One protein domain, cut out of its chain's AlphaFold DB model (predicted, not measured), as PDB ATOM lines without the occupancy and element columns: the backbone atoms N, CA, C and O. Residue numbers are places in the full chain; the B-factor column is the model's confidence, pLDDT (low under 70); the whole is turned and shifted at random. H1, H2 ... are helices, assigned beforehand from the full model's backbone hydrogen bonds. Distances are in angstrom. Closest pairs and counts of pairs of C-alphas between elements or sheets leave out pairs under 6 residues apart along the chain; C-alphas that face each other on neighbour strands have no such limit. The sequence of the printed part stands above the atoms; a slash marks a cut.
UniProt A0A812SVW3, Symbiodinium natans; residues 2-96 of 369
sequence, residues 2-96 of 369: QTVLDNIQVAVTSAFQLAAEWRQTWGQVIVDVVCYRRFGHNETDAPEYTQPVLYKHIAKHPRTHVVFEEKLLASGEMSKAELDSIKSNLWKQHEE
ATOM      1  N   GLN A   2      20.356  50.690 -57.987       28.78
ATOM      2  CA  GLN A   2      21.149  49.472 -58.247       28.78
ATOM      3  C   GLN A   2      22.625  49.766 -58.601       28.78
ATOM      4  O   GLN A   2      23.523  49.270 -57.940       28.78
ATOM      5  N   THR A   3      22.879  50.713 -59.510       39.44
ATOM      6  CA  THR A   3      24.232  51.106 -59.957       39.44
ATOM      7  C   THR A   3      25.136  51.716 -58.877       39.44
ATOM      8  O   THR A   3      26.353  51.706 -59.031       39.44
ATOM      9  N   VAL A   4      24.574  52.226 -57.774       41.56
ATOM     10  CA  VAL A   4      25.354  52.727 -56.621       41.56
ATOM     11  C   VAL A   4      25.728  51.572 -55.682       41.56
ATOM     12  O   VAL A   4      26.831  51.547 -55.147       41.56
ATOM     13  N   LEU A   5      24.848  50.573 -55.539       41.59
ATOM     14  CA  LEU A   5      25.111  49.339 -54.782       41.59
ATOM     15  C   LEU A   5      26.128  48.435 -55.502       41.59
ATOM     16  O   LEU A   5      26.938  47.758 -54.861       41.59
ATOM     17  N   ASP A   6      26.154  48.489 -56.833       48.53
ATOM     18  CA  ASP A   6      27.084  47.724 -57.662       48.53
ATOM     19  C   ASP A   6      28.538  48.221 -57.544       48.53
ATOM     20  O   ASP A   6      29.453  47.449 -57.812       48.53
ATOM     21  N   ASN A   7      28.784  49.412 -56.979       61.06
ATOM     22  CA  ASN A   7      30.131  49.970 -56.781       61.06
ATOM     23  C   ASN A   7      30.310  50.731 -55.448       61.06
ATOM     24  O   ASN A   7      30.997  51.746 -55.398       61.06
ATOM     25  N   ILE A   8      29.712  50.246 -54.350       64.38
ATOM     26  CA  ILE A   8      29.714  50.926 -53.036       64.38
ATOM     27  C   ILE A   8      31.106  51.393 -52.573       64.38
ATOM     28  O   ILE A   8      31.240  52.510 -52.087       64.38
ATOM     29  N   GLN A   9      32.150  50.580 -52.744       65.25
ATOM     30  CA  GLN A   9      33.498  50.906 -52.271       65.25
ATOM     31  C   GLN A   9      34.142  52.006 -53.128       65.25
ATOM     32  O   GLN A   9      34.680  52.971 -52.589       65.25
ATOM     33  N   VAL A  10      34.003  51.913 -54.456       73.06
ATOM     34  CA  VAL A  10      34.450  52.948 -55.404       73.06
ATOM     35  C   VAL A  10      33.668  54.248 -55.193       73.06
ATOM     36  O   VAL A  10      34.244  55.333 -55.262       73.06
ATOM     37  N   ALA A  11      32.376  54.155 -54.873       83.81
ATOM     38  CA  ALA A  11      31.526  55.302 -54.578       83.81
ATOM     39  C   ALA A  11      31.946  56.014 -53.283       83.81
ATOM     40  O   ALA A  11      32.014  57.240 -53.275       83.81
ATOM     41  N   VAL A  12      32.285  55.274 -52.218       90.56
ATOM     42  CA  VAL A  12      32.805  55.862 -50.973       90.56
ATOM     43  C   VAL A  12      34.138  56.564 -51.233       90.56
ATOM     44  O   VAL A  12      34.265  57.740 -50.901       90.56
ATOM     45  N   THR A  13      35.100  55.910 -51.894       90.31
ATOM     46  CA  THR A  13      36.385  56.548 -52.241       90.31
ATOM     47  C   THR A  13      36.186  57.803 -53.094       90.31
ATOM     48  O   THR A  13      36.780  58.838 -52.801       90.31
ATOM     49  N   SER A  14      35.295  57.751 -54.087       91.44
ATOM     50  CA  SER A  14      34.966  58.909 -54.932       91.44
ATOM     51  C   SER A  14      34.321  60.044 -54.131       91.44
ATOM     52  O   SER A  14      34.648  61.208 -54.346       91.44
ATOM     53  N   ALA A  15      33.439  59.729 -53.176       94.81
ATOM     54  CA  ALA A  15      32.823  60.721 -52.298       94.81
ATOM     55  C   ALA A  15      33.862  61.405 -51.398       94.81
ATOM     56  O   ALA A  15      33.819  62.623 -51.235       94.81
ATOM     57  N   PHE A  16      34.827  60.653 -50.859       95.94
ATOM     58  CA  PHE A  16      35.933  61.224 -50.085       95.94
ATOM     59  C   PHE A  16      36.883  62.060 -50.947       95.94
ATOM     60  O   PHE A  16      37.333  63.112 -50.492       95.94
ATOM     61  N   GLN A  17      37.156  61.650 -52.189       96.00
ATOM     62  CA  GLN A  17      37.952  62.449 -53.121       96.00
ATOM     63  C   GLN A  17      37.254  63.774 -53.452       96.00
ATOM     64  O   GLN A  17      37.855  64.837 -53.298       96.00
ATOM     65  N   LEU A  18      35.964  63.726 -53.797       95.81
ATOM     66  CA  LEU A  18      35.157  64.924 -54.022       95.81
ATOM     67  C   LEU A  18      35.113  65.813 -52.776       95.81
ATOM     68  O   LEU A  18      35.232  67.028 -52.888       95.81
ATOM     69  N   ALA A  19      34.970  65.232 -51.584       97.25
ATOM     70  CA  ALA A  19      34.990  65.989 -50.339       97.25
ATOM     71  C   ALA A  19      36.348  66.671 -50.104       97.25
ATOM     72  O   ALA A  19      36.390  67.820 -49.669       97.25
ATOM     73  N   ALA A  20      37.463  66.012 -50.424       97.62
ATOM     74  CA  ALA A  20      38.786  66.623 -50.330       97.62
ATOM     75  C   ALA A  20      38.936  67.800 -51.310       97.62
ATOM     76  O   ALA A  20      39.353  68.884 -50.899       97.62
ATOM     77  N   GLU A  21      38.541  67.620 -52.573       97.75
ATOM     78  CA  GLU A  21      38.552  68.673 -53.599       97.75
ATOM     79  C   GLU A  21      37.625  69.840 -53.223       97.75
ATOM     80  O   GLU A  21      38.011  71.011 -53.311       97.75
ATOM     81  N   TRP A  22      36.434  69.527 -52.704       98.00
ATOM     82  CA  TRP A  22      35.487  70.514 -52.198       98.00
ATOM     83  C   TRP A  22      36.075  71.295 -51.028       98.00
ATOM     84  O   TRP A  22      35.997  72.522 -51.012       98.00
ATOM     85  N   ARG A  23      36.725  70.610 -50.075       97.62
ATOM     86  CA  ARG A  23      37.370  71.250 -48.924       97.62
ATOM     87  C   ARG A  23      38.421  72.263 -49.333       97.62
ATOM     88  O   ARG A  23      38.462  73.344 -48.748       97.62
ATOM     89  N   GLN A  24      39.242  71.923 -50.321       97.00
ATOM     90  CA  GLN A  24      40.284  72.821 -50.813       97.00
ATOM     91  C   GLN A  24      39.716  74.019 -51.578       97.00
ATOM     92  O   GLN A  24      40.287  75.104 -51.518       97.00
ATOM     93  N   THR A  25      38.592  73.837 -52.274       97.62
ATOM     94  CA  THR A  25      38.025  74.876 -53.144       97.62
ATOM     95  C   THR A  25      37.045  75.795 -52.410       97.62
ATOM     96  O   THR A  25      37.055  77.006 -52.625       97.62
ATOM     97  N   TRP A  26      36.201  75.242 -51.535       97.19
ATOM     98  CA  TRP A  26      35.048  75.939 -50.951       97.19
ATOM     99  C   TRP A  26      34.922  75.810 -49.424       97.19
ATOM    100  O   TRP A  26      34.066  76.467 -48.833       97.19
ATOM    101  N   GLY A  27      35.763  75.015 -48.754       95.44
ATOM    102  CA  GLY A  27      35.747  74.874 -47.294       95.44
ATOM    103  C   GLY A  27      34.917  73.689 -46.784       95.44
ATOM    104  O   GLY A  27      34.923  72.613 -47.362       95.44
ATOM    105  N   GLN A  28      34.269  73.817 -45.628       95.50
ATOM    106  CA  GLN A  28      33.724  72.663 -44.893       95.50
ATOM    107  C   GLN A  28      32.755  71.793 -45.723       95.50
ATOM    108  O   GLN A  28      31.926  72.297 -46.477       95.50
ATOM    109  N   VAL A  29      32.849  70.472 -45.543       96.88
ATOM    110  CA  VAL A  29      32.031  69.455 -46.220       96.88
ATOM    111  C   VAL A  29      31.752  68.301 -45.260       96.88
ATOM    112  O   VAL A  29      32.566  68.011 -44.382       96.88
ATOM    113  N   ILE A  30      30.604  67.647 -45.425       97.00
ATOM    114  CA  ILE A  30      30.204  66.463 -44.661       97.00
ATOM    115  C   ILE A  30      30.006  65.308 -45.643       97.00
ATOM    116  O   ILE A  30      29.325  65.470 -46.655       97.00
ATOM    117  N   VAL A  31      30.582  64.144 -45.331       95.25
ATOM    118  CA  VAL A  31      30.338  62.885 -46.049       95.25
ATOM    119  C   VAL A  31      29.510  61.979 -45.144       95.25
ATOM    120  O   VAL A  31      30.004  61.511 -44.121       95.25
ATOM    121  N   ASP A  32      28.252  61.740 -45.514       95.12
ATOM    122  CA  ASP A  32      27.381  60.795 -44.812       95.12
ATOM    123  C   ASP A  32      27.628  59.365 -45.320       95.12
ATOM    124  O   ASP A  32      27.184  58.979 -46.405       95.12
ATOM    125  N   VAL A  33      28.389  58.582 -44.548       92.12
ATOM    126  CA  VAL A  33      28.682  57.177 -44.857       92.12
ATOM    127  C   VAL A  33      27.606  56.290 -44.240       92.12
ATOM    128  O   VAL A  33      27.736  55.801 -43.117       92.12
ATOM    129  N   VAL A  34      26.548  56.046 -45.007       91.81
ATOM    130  CA  VAL A  34      25.451  55.169 -44.592       91.81
ATOM    131  C   VAL A  34      25.942  53.720 -44.490       91.81
ATOM    132  O   VAL A  34      26.268  53.080 -45.491       91.81
ATOM    133  N   CYS A  35      25.991  53.193 -43.266       91.94
ATOM    134  CA  CYS A  35      26.493  51.853 -42.957       91.94
ATOM    135  C   CYS A  35      25.586  51.115 -41.951       91.94
ATOM    136  O   CYS A  35      24.452  51.517 -41.696       91.94
ATOM    137  N   TYR A  36      26.065  49.994 -41.403       93.50
ATOM    138  CA  TYR A  36      25.364  49.236 -40.366       93.50
ATOM    139  C   TYR A  36      26.328  48.799 -39.257       93.50
ATOM    140  O   TYR A  36      27.509  48.552 -39.500       93.50
ATOM    141  N   ARG A  37      25.813  48.646 -38.031       95.75
ATOM    142  CA  ARG A  37      26.568  48.114 -36.888       95.75
ATOM    143  C   ARG A  37      26.332  46.609 -36.776       95.75
ATOM    144  O   ARG A  37      25.201  46.176 -36.583       95.75
ATOM    145  N   ARG A  38      27.385  45.799 -36.942       94.00
ATOM    146  CA  ARG A  38      27.254  44.329 -36.994       94.00
ATOM    147  C   ARG A  38      26.829  43.716 -35.658       94.00
ATOM    148  O   ARG A  38      26.036  42.782 -35.665       94.00
ATOM    149  N   PHE A  39      27.379  44.223 -34.561       94.56
ATOM    150  CA  PHE A  39      27.100  43.775 -33.195       94.56
ATOM    151  C   PHE A  39      26.291  44.836 -32.433       94.56
ATOM    152  O   PHE A  39      25.818  45.805 -33.042       94.56
ATOM    153  N   GLY A  40      26.087  44.641 -31.127       95.19
ATOM    154  CA  GLY A  40      25.454  45.612 -30.233       95.19
ATOM    155  C   GLY A  40      26.235  46.921 -30.109       95.19
ATOM    156  O   GLY A  40      27.137  47.202 -30.899       95.19
ATOM    157  N   HIS A  41      25.860  47.776 -29.150       95.62
ATOM    158  CA  HIS A  41      26.612  49.021 -28.919       95.62
ATOM    159  C   HIS A  41      28.076  48.752 -28.563       95.62
ATOM    160  O   HIS A  41      28.955  49.502 -28.981       95.62
ATOM    161  N   ASN A  42      28.304  47.639 -27.877       95.31
ATOM    162  CA  ASN A  42      29.577  46.954 -27.739       95.31
ATOM    163  C   ASN A  42      29.381  45.472 -28.121       95.31
ATOM    164  O   ASN A  42      28.260  45.027 -28.381       95.31
ATOM    165  N   GLU A  43      30.466  44.705 -28.167       95.06
ATOM    166  CA  GLU A  43      30.473  43.323 -28.655       95.06
ATOM    167  C   GLU A  43      29.730  42.334 -27.744       95.06
ATOM    168  O   GLU A  43      29.385  41.243 -28.197       95.06
ATOM    169  N   THR A  44      29.478  42.690 -26.481       95.75
ATOM    170  CA  THR A  44      28.776  41.840 -25.504       95.75
ATOM    171  C   THR A  44      27.297  42.201 -25.343       95.75
ATOM    172  O   THR A  44      26.556  41.474 -24.681       95.75
ATOM    173  N   ASP A  45      26.859  43.299 -25.960       96.38
ATOM    174  CA  ASP A  45      25.486  43.786 -25.937       96.38
ATOM    175  C   ASP A  45      24.606  43.056 -26.965       96.38
ATOM    176  O   ASP A  45      25.051  42.719 -28.066       96.38
ATOM    177  N   ALA A  46      23.339  42.835 -26.604       95.69
ATOM    178  CA  ALA A  46      22.358  42.086 -27.389       95.69
ATOM    179  C   ALA A  46      21.342  43.048 -28.035       95.69
ATOM    180  O   ALA A  46      20.313  43.391 -27.437       95.69
ATOM    181  N   PRO A  47      21.601  43.515 -29.268       96.75
ATOM    182  CA  PRO A  47      20.789  44.547 -29.899       96.75
ATOM    183  C   PRO A  47      19.396  44.060 -30.310       96.75
ATOM    184  O   PRO A  47      18.492  44.870 -30.527       96.75
ATOM    185  N   GLU A  48      19.175  42.749 -30.407       96.00
ATOM    186  CA  GLU A  48      17.887  42.170 -30.791       96.00
ATOM    187  C   GLU A  48      16.768  42.522 -29.804       96.00
ATOM    188  O   GLU A  48      15.603  42.524 -30.197       96.00
ATOM    189  N   TYR A  49      17.099  42.867 -28.554       96.94
ATOM    190  CA  TYR A  49      16.115  43.307 -27.564       96.94
ATOM    191  C   TYR A  49      15.395  44.595 -27.965       96.94
ATOM    192  O   TYR A  49      14.241  44.792 -27.593       96.94
ATOM    193  N   THR A  50      16.052  45.468 -28.731       97.62
ATOM    194  CA  THR A  50      15.511  46.791 -29.077       97.62
ATOM    195  C   THR A  50      15.475  47.062 -30.585       97.62
ATOM    196  O   THR A  50      14.703  47.911 -31.030       97.62
ATOM    197  N   GLN A  51      16.238  46.324 -31.402       97.62
ATOM    198  CA  GLN A  51      16.241  46.415 -32.870       97.62
ATOM    199  C   GLN A  51      16.083  45.041 -33.574       97.62
ATOM    200  O   GLN A  51      16.838  44.723 -34.499       97.62
ATOM    201  N   PRO A  52      15.080  44.207 -33.224       97.50
ATOM    202  CA  PRO A  52      14.990  42.819 -33.699       97.50
ATOM    203  C   PRO A  52      14.822  42.682 -35.218       97.50
ATOM    204  O   PRO A  52      15.342  41.744 -35.820       97.50
ATOM    205  N   VAL A  53      14.085  43.589 -35.865       98.06
ATOM    206  CA  VAL A  53      13.864  43.536 -37.323       98.06
ATOM    207  C   VAL A  53      15.147  43.889 -38.073       98.06
ATOM    208  O   VAL A  53      15.560  43.147 -38.962       98.06
ATOM    209  N   LEU A  54      15.815  44.975 -37.674       96.88
ATOM    210  CA  LEU A  54      17.073  45.412 -38.278       96.88
ATOM    211  C   LEU A  54      18.147  44.326 -38.159       96.88
ATOM    212  O   LEU A  54      18.759  43.952 -39.158       96.88
ATOM    213  N   TYR A  55      18.327  43.756 -36.966       97.31
ATOM    214  CA  TYR A  55      19.360  42.746 -36.752       97.31
ATOM    215  C   TYR A  55      19.044  41.402 -37.419       97.31
ATOM    216  O   TYR A  55      19.968  40.719 -37.856       97.31
ATOM    217  N   LYS A  56      17.766  41.065 -37.665       97.38
ATOM    218  CA  LYS A  56      17.400  39.950 -38.563       97.38
ATOM    219  C   LYS A  56      17.873  40.169 -40.003       97.38
ATOM    220  O   LYS A  56      18.257  39.201 -40.659       97.38
ATOM    221  N   HIS A  57      17.840  41.404 -40.508       96.81
ATOM    222  CA  HIS A  57      18.379  41.727 -41.833       96.81
ATOM    223  C   HIS A  57      19.911  41.720 -41.833       96.81
ATOM    224  O   HIS A  57      20.505  41.073 -42.692       96.81
ATOM    225  N   ILE A  58      20.548  42.358 -40.845       95.62
ATOM    226  CA  ILE A  58      22.016  42.404 -40.718       95.62
ATOM    227  C   ILE A  58      22.610  40.997 -40.583       95.62
ATOM    228  O   ILE A  58      23.629  40.702 -41.207       95.62
ATOM    229  N   ALA A  59      21.970  40.105 -39.819       94.44
ATOM    230  CA  ALA A  59      22.421  38.724 -39.650       94.44
ATOM    231  C   ALA A  59      22.452  37.944 -40.975       94.44
ATOM    232  O   ALA A  59      23.330  37.106 -41.171       94.44
ATOM    233  N   LYS A  60      21.522  38.245 -41.893       95.94
ATOM    234  CA  LYS A  60      21.443  37.637 -43.232       95.94
ATOM    235  C   LYS A  60      22.310  38.345 -44.272       95.94
ATOM    236  O   LYS A  60      22.525  37.792 -45.346       95.94
ATOM    237  N   HIS A  61      22.772  39.560 -43.994       92.81
ATOM    238  CA  HIS A  61      23.566  40.329 -44.940       92.81
ATOM    239  C   HIS A  61      25.039  39.876 -44.898       92.81
ATOM    240  O   HIS A  61      25.630  39.822 -43.805       92.81
ATOM    241  N   PRO A  62      25.651  39.531 -46.053       93.31
ATOM    242  CA  PRO A  62      27.081  39.249 -46.122       93.31
ATOM    243  C   PRO A  62      27.894  40.461 -45.657       93.31
ATOM    244  O   PRO A  62      27.450  41.606 -45.735       93.31
ATOM    245  N   ARG A  63      29.099  40.211 -45.135       91.06
ATOM    246  CA  ARG A  63      29.990  41.297 -44.706       91.06
ATOM    247  C   ARG A  63      30.423  42.112 -45.923       91.06
ATOM    248  O   ARG A  63      30.686  41.544 -46.978       91.06
ATOM    249  N   THR A  64      30.591  43.421 -45.748       89.12
ATOM    250  CA  THR A  64      30.948  44.343 -46.838       89.12
ATOM    251  C   THR A  64      32.208  43.933 -47.611       89.12
ATOM    252  O   THR A  64      32.246  44.114 -48.824       89.12
ATOM    253  N   HIS A  65      33.220  43.347 -46.949       88.25
ATOM    254  CA  HIS A  65      34.411  42.836 -47.645       88.25
ATOM    255  C   HIS A  65      34.104  41.611 -48.512       88.25
ATOM    256  O   HIS A  65      34.591  41.553 -49.628       88.25
ATOM    257  N   VAL A  66      33.240  40.690 -48.066       90.88
ATOM    258  CA  VAL A  66      32.846  39.505 -48.853       90.88
ATOM    259  C   VAL A  66      32.138  39.935 -50.136       90.88
ATOM    260  O   VAL A  66      32.475  39.464 -51.214       90.88
ATOM    261  N   VAL A  67      31.227  40.909 -50.037       89.94
ATOM    262  CA  VAL A  67      30.543  41.480 -51.210       89.94
ATOM    263  C   VAL A  67      31.537  42.107 -52.196       89.94
ATOM    264  O   VAL A  67      31.316  42.067 -53.402       89.94
ATOM    265  N   PHE A  68      32.624  42.712 -51.706       88.00
ATOM    266  CA  PHE A  68      33.647  43.305 -52.571       88.00
ATOM    267  C   PHE A  68      34.568  42.257 -53.197       88.00
ATOM    268  O   PHE A  68      34.869  42.333 -54.382       88.00
ATOM    269  N   GLU A  69      34.972  41.254 -52.424       90.75
ATOM    270  CA  GLU A  69      35.771  40.123 -52.897       90.75
ATOM    271  C   GLU A  69      35.067  39.374 -54.026       90.75
ATOM    272  O   GLU A  69      35.679  39.099 -55.054       90.75
ATOM    273  N   GLU A  70      33.768  39.099 -53.872       91.25
ATOM    274  CA  GLU A  70      32.953  38.471 -54.915       91.25
ATOM    275  C   GLU A  70      32.970  39.283 -56.216       91.25
ATOM    276  O   GLU A  70      33.043  38.705 -57.299       91.25
ATOM    277  N   LYS A  71      32.973  40.620 -56.123       87.56
ATOM    278  CA  LYS A  71      33.076  41.500 -57.294       87.56
ATOM    279  C   LYS A  71      34.456  41.458 -57.939       87.56
ATOM    280  O   LYS A  71      34.517  41.329 -59.154       87.56
ATOM    281  N   LEU A  72      35.532  41.531 -57.153       89.31
ATOM    282  CA  LEU A  72      36.909  41.455 -57.664       89.31
ATOM    283  C   LEU A  72      37.181  40.123 -58.374       89.31
ATOM    284  O   LEU A  72      37.832  40.084 -59.418       89.31
ATOM    285  N   LEU A  73      36.641  39.032 -57.826       92.56
ATOM    286  CA  LEU A  73      36.701  37.712 -58.448       92.56
ATOM    287  C   LEU A  73      35.883  37.661 -59.742       92.56
ATOM    288  O   LEU A  73      36.346  37.107 -60.737       92.56
ATOM    289  N   ALA A  74      34.674  38.229 -59.737       92.12
ATOM    290  CA  ALA A  74      33.795  38.239 -60.904       92.12
ATOM    291  C   ALA A  74      34.320  39.128 -62.044       92.12
ATOM    292  O   ALA A  74      34.124  38.786 -63.209       92.12
ATOM    293  N   SER A  75      34.988  40.244 -61.731       90.19
ATOM    294  CA  SER A  75      35.621  41.118 -62.727       90.19
ATOM    295  C   SER A  75      36.950  40.566 -63.248       90.19
ATOM    296  O   SER A  75      37.427  41.017 -64.288       90.19
ATOM    297  N   GLY A  76      37.542  39.589 -62.554       91.62
ATOM    298  CA  GLY A  76      38.861  39.049 -62.878       91.62
ATOM    299  C   GLY A  76      40.015  39.995 -62.532       91.62
ATOM    300  O   GLY A  76      41.146  39.720 -62.917       91.62
ATOM    301  N   GLU A  77      39.749  41.088 -61.806       91.06
ATOM    302  CA  GLU A  77      40.783  42.012 -61.319       91.06
ATOM    303  C   GLU A  77      41.690  41.368 -60.267       91.06
ATOM    304  O   GLU A  77      42.819  41.812 -60.071       91.06
ATOM    305  N   MET A  78      41.204  40.324 -59.590       92.50
ATOM    306  CA  MET A  78      41.981  39.570 -58.617       92.50
ATOM    307  C   MET A  78      41.606  38.092 -58.648       92.50
ATOM    308  O   MET A  78      40.439  37.725 -58.790       92.50
ATOM    309  N   SER A  79      42.596  37.225 -58.478       95.69
ATOM    310  CA  SER A  79      42.392  35.792 -58.317       95.69
ATOM    311  C   SER A  79      42.072  35.425 -56.865       95.69
ATOM    312  O   SER A  79      42.431  36.116 -55.908       95.69
ATOM    313  N   LYS A  80      41.442  34.263 -56.676       95.31
ATOM    314  CA  LYS A  80      41.179  33.720 -55.336       95.31
ATOM    315  C   LYS A  80      42.465  33.480 -54.540       95.31
ATOM    316  O   LYS A  80      42.493  33.736 -53.343       95.31
ATOM    317  N   ALA A  81      43.528  33.034 -55.211       96.38
ATOM    318  CA  ALA A  81      44.821  32.800 -54.577       96.38
ATOM    319  C   ALA A  81      45.436  34.099 -54.030       96.38
ATOM    320  O   ALA A  81      45.971  34.101 -52.924       96.38
ATOM    321  N   GLU A  82      45.317  35.207 -54.769       95.69
ATOM    322  CA  GLU A  82      45.771  36.525 -54.309       95.69
ATOM    323  C   GLU A  82      44.957  37.010 -53.104       95.69
ATOM    324  O   GLU A  82      45.543  37.410 -52.097       95.69
ATOM    325  N   LEU A  83      43.623  36.900 -53.148       93.81
ATOM    326  CA  LEU A  83      42.754  37.273 -52.023       93.81
ATOM    327  C   LEU A  83      43.046  36.462 -50.754       93.81
ATOM    328  O   LEU A  83      43.169  37.027 -49.665       93.81
ATOM    329  N   ASP A  84      43.171  35.141 -50.884       95.56
ATOM    330  CA  ASP A  84      43.471  34.255 -49.759       95.56
ATOM    331  C   ASP A  84      44.874  34.537 -49.195       95.56
ATOM    332  O   ASP A  84      45.063  34.539 -47.975       95.56
ATOM    333  N   SER A  85      45.842  34.867 -50.059       97.00
ATOM    334  CA  SER A  85      47.181  35.289 -49.637       97.00
ATOM    335  C   SER A  85      47.145  36.593 -48.838       97.00
ATOM    336  O   SER A  85      47.738  36.650 -47.762       97.00
ATOM    337  N   ILE A  86      46.405  37.614 -49.289       95.12
ATOM    338  CA  ILE A  86      46.250  38.885 -48.561       95.12
ATOM    339  C   ILE A  86      45.672  38.638 -47.163       95.12
ATOM    340  O   ILE A  86      46.221  39.123 -46.173       95.12
ATOM    341  N   LYS A  87      44.599  37.845 -47.062       94.44
ATOM    342  CA  LYS A  87      43.969  37.509 -45.776       94.44
ATOM    343  C   LYS A  87      44.915  36.753 -44.853       94.44
ATOM    344  O   LYS A  87      45.008  37.081 -43.672       94.44
ATOM    345  N   SER A  88      45.617  35.752 -45.385       96.88
ATOM    346  CA  SER A  88      46.574  34.962 -44.614       96.88
ATOM    347  C   SER A  88      47.734  35.819 -44.114       96.88
ATOM    348  O   SER A  88      48.120  35.690 -42.954       96.88
ATOM    349  N   ASN A  89      48.239  36.733 -44.944       97.44
ATOM    350  CA  ASN A  89      49.304  37.657 -44.568       97.44
ATOM    351  C   ASN A  89      48.849  38.637 -43.479       97.44
ATOM    352  O   ASN A  89      49.573  38.816 -42.506       97.44
ATOM    353  N   LEU A  90      47.649  39.219 -43.594       96.56
ATOM    354  CA  LEU A  90      47.074  40.086 -42.555       96.56
ATOM    355  C   LEU A  90      46.905  39.340 -41.229       96.56
ATOM    356  O   LEU A  90      47.290  39.843 -40.177       96.56
ATOM    357  N   TRP A  91      46.366  38.118 -41.271       97.06
ATOM    358  CA  TRP A  91      46.213  37.300 -40.070       97.06
ATOM    359  C   TRP A  91      47.563  36.980 -39.429       97.06
ATOM    360  O   TRP A  91      47.732  37.134 -38.223       97.06
ATOM    361  N   LYS A  92      48.548  36.599 -40.248       97.88
ATOM    362  CA  LYS A  92      49.913  36.335 -39.796       97.88
ATOM    363  C   LYS A  92      50.541  37.568 -39.138       97.88
ATOM    364  O   LYS A  92      51.105  37.432 -38.062       97.88
ATOM    365  N   GLN A  93      50.394  38.753 -39.731       97.19
ATOM    366  CA  GLN A  93      50.882  40.008 -39.146       97.19
ATOM    367  C   GLN A  93      50.250  40.291 -37.778       97.19
ATOM    368  O   GLN A  93      50.947  40.707 -36.856       97.19
ATOM    369  N   HIS A  94      48.943  40.053 -37.627       97.00
ATOM    370  CA  HIS A  94      48.269  40.216 -36.338       97.00
ATOM    371  C   HIS A  94      48.743  39.200 -35.293       97.00
ATOM    372  O   HIS A  94      48.950  39.582 -34.146       97.00
ATOM    373  N   GLU A  95      48.956  37.941 -35.680       96.94
ATOM    374  CA  GLU A  95      49.459  36.896 -34.781       96.94
ATOM    375  C   GLU A  95      50.908  37.162 -34.340       96.94
ATOM    376  O   GLU A  95      51.252  37.001 -33.169       96.94
ATOM    377  N   GLU A  96      51.754  37.623 -35.265       96.38
ATOM    378  CA  GLU A  96      53.125  38.051 -34.976       96.38
ATOM    379  C   GLU A  96      53.128  39.246 -34.015       96.38
ATOM    380  O   GLU A  96      53.819  39.212 -32.999       96.38
TER     381      GLU A  96
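This is residues 2 to 96 of the 369 residues of a protein of Symbiodinium natans (UniProt A0A812SVW3). Look for a loose, open chain of helices that nowhere gather into a shared core: H2 runs one way, an unnamed length of chain, residues 27 to 38, folds back from its far end, and H4 makes a narrow V with H5, whose residues 84 to 96 stick out free. The first turns of H2 come near H4 at about a right angle, H1 is a short turn before H2, and H3 is set apart at the end of the long link. The printed part has 95 residues with five named helices, H1 to H5 in order along the chain, and no named strand; its class is all helix. The whole is loose, with a radius of gyration of the C-alphas of 17.6 A and spans of 43 by 41 by 35 A.

Find C-alpha 2 at (21.149, 49.472, -58.247), where H1, residues 2 to 5, begins. H2, residues 8 to 26, is the longest helix; from C-alpha 8 at (29.714, 50.926, -53.036) it runs 25.7 A to C-alpha 26 at (35.048, 75.939, -50.951). After residues 27 to 51, which hold no named element, you reach H3, residues 52 to 60, 12.6 A long. H4, residues 64 to 75, measures 16.9 A. H5, residues 80 to 96, runs 24.0 A and ends at C-alpha 96, (53.125, 38.051, -34.976).

Start at H1, which is close to H2 but not clearly touching: the closest C-alphas, those of Val 4 and Ala 11, are 7.0 A apart. H2 and H4 are close but not clearly touching, with the closest C-alphas, those of Gln 9 and Phe 68, 7.6 A apart. Their lines stand about perpendicular, at 75 degrees. H4 and H5 are also close but not clearly touching; their closest C-alphas, those of Leu 73 and Lys 80, are 6.8 A apart. They run opposite ways at a shallow tilt of 34 degrees, only just short of steep. H3 is apart from H2, H4 and H5, and from H1. In the backbone, O i to N i+4 pairs are all within hydrogen-bond range in H2, H4 and H5, and 4 of 5 are in H3; H1 is too short for such a pair.

The two C-alphas farthest apart, those of Thr 25 and Tyr 49, are 46.2 A from each other. The printed part has no cut. The link from H2 to H3, 25 residues, is long; the other three links are tight. The mean pLDDT of the printed part is 90.5, and residues 2 to 9 are under 70.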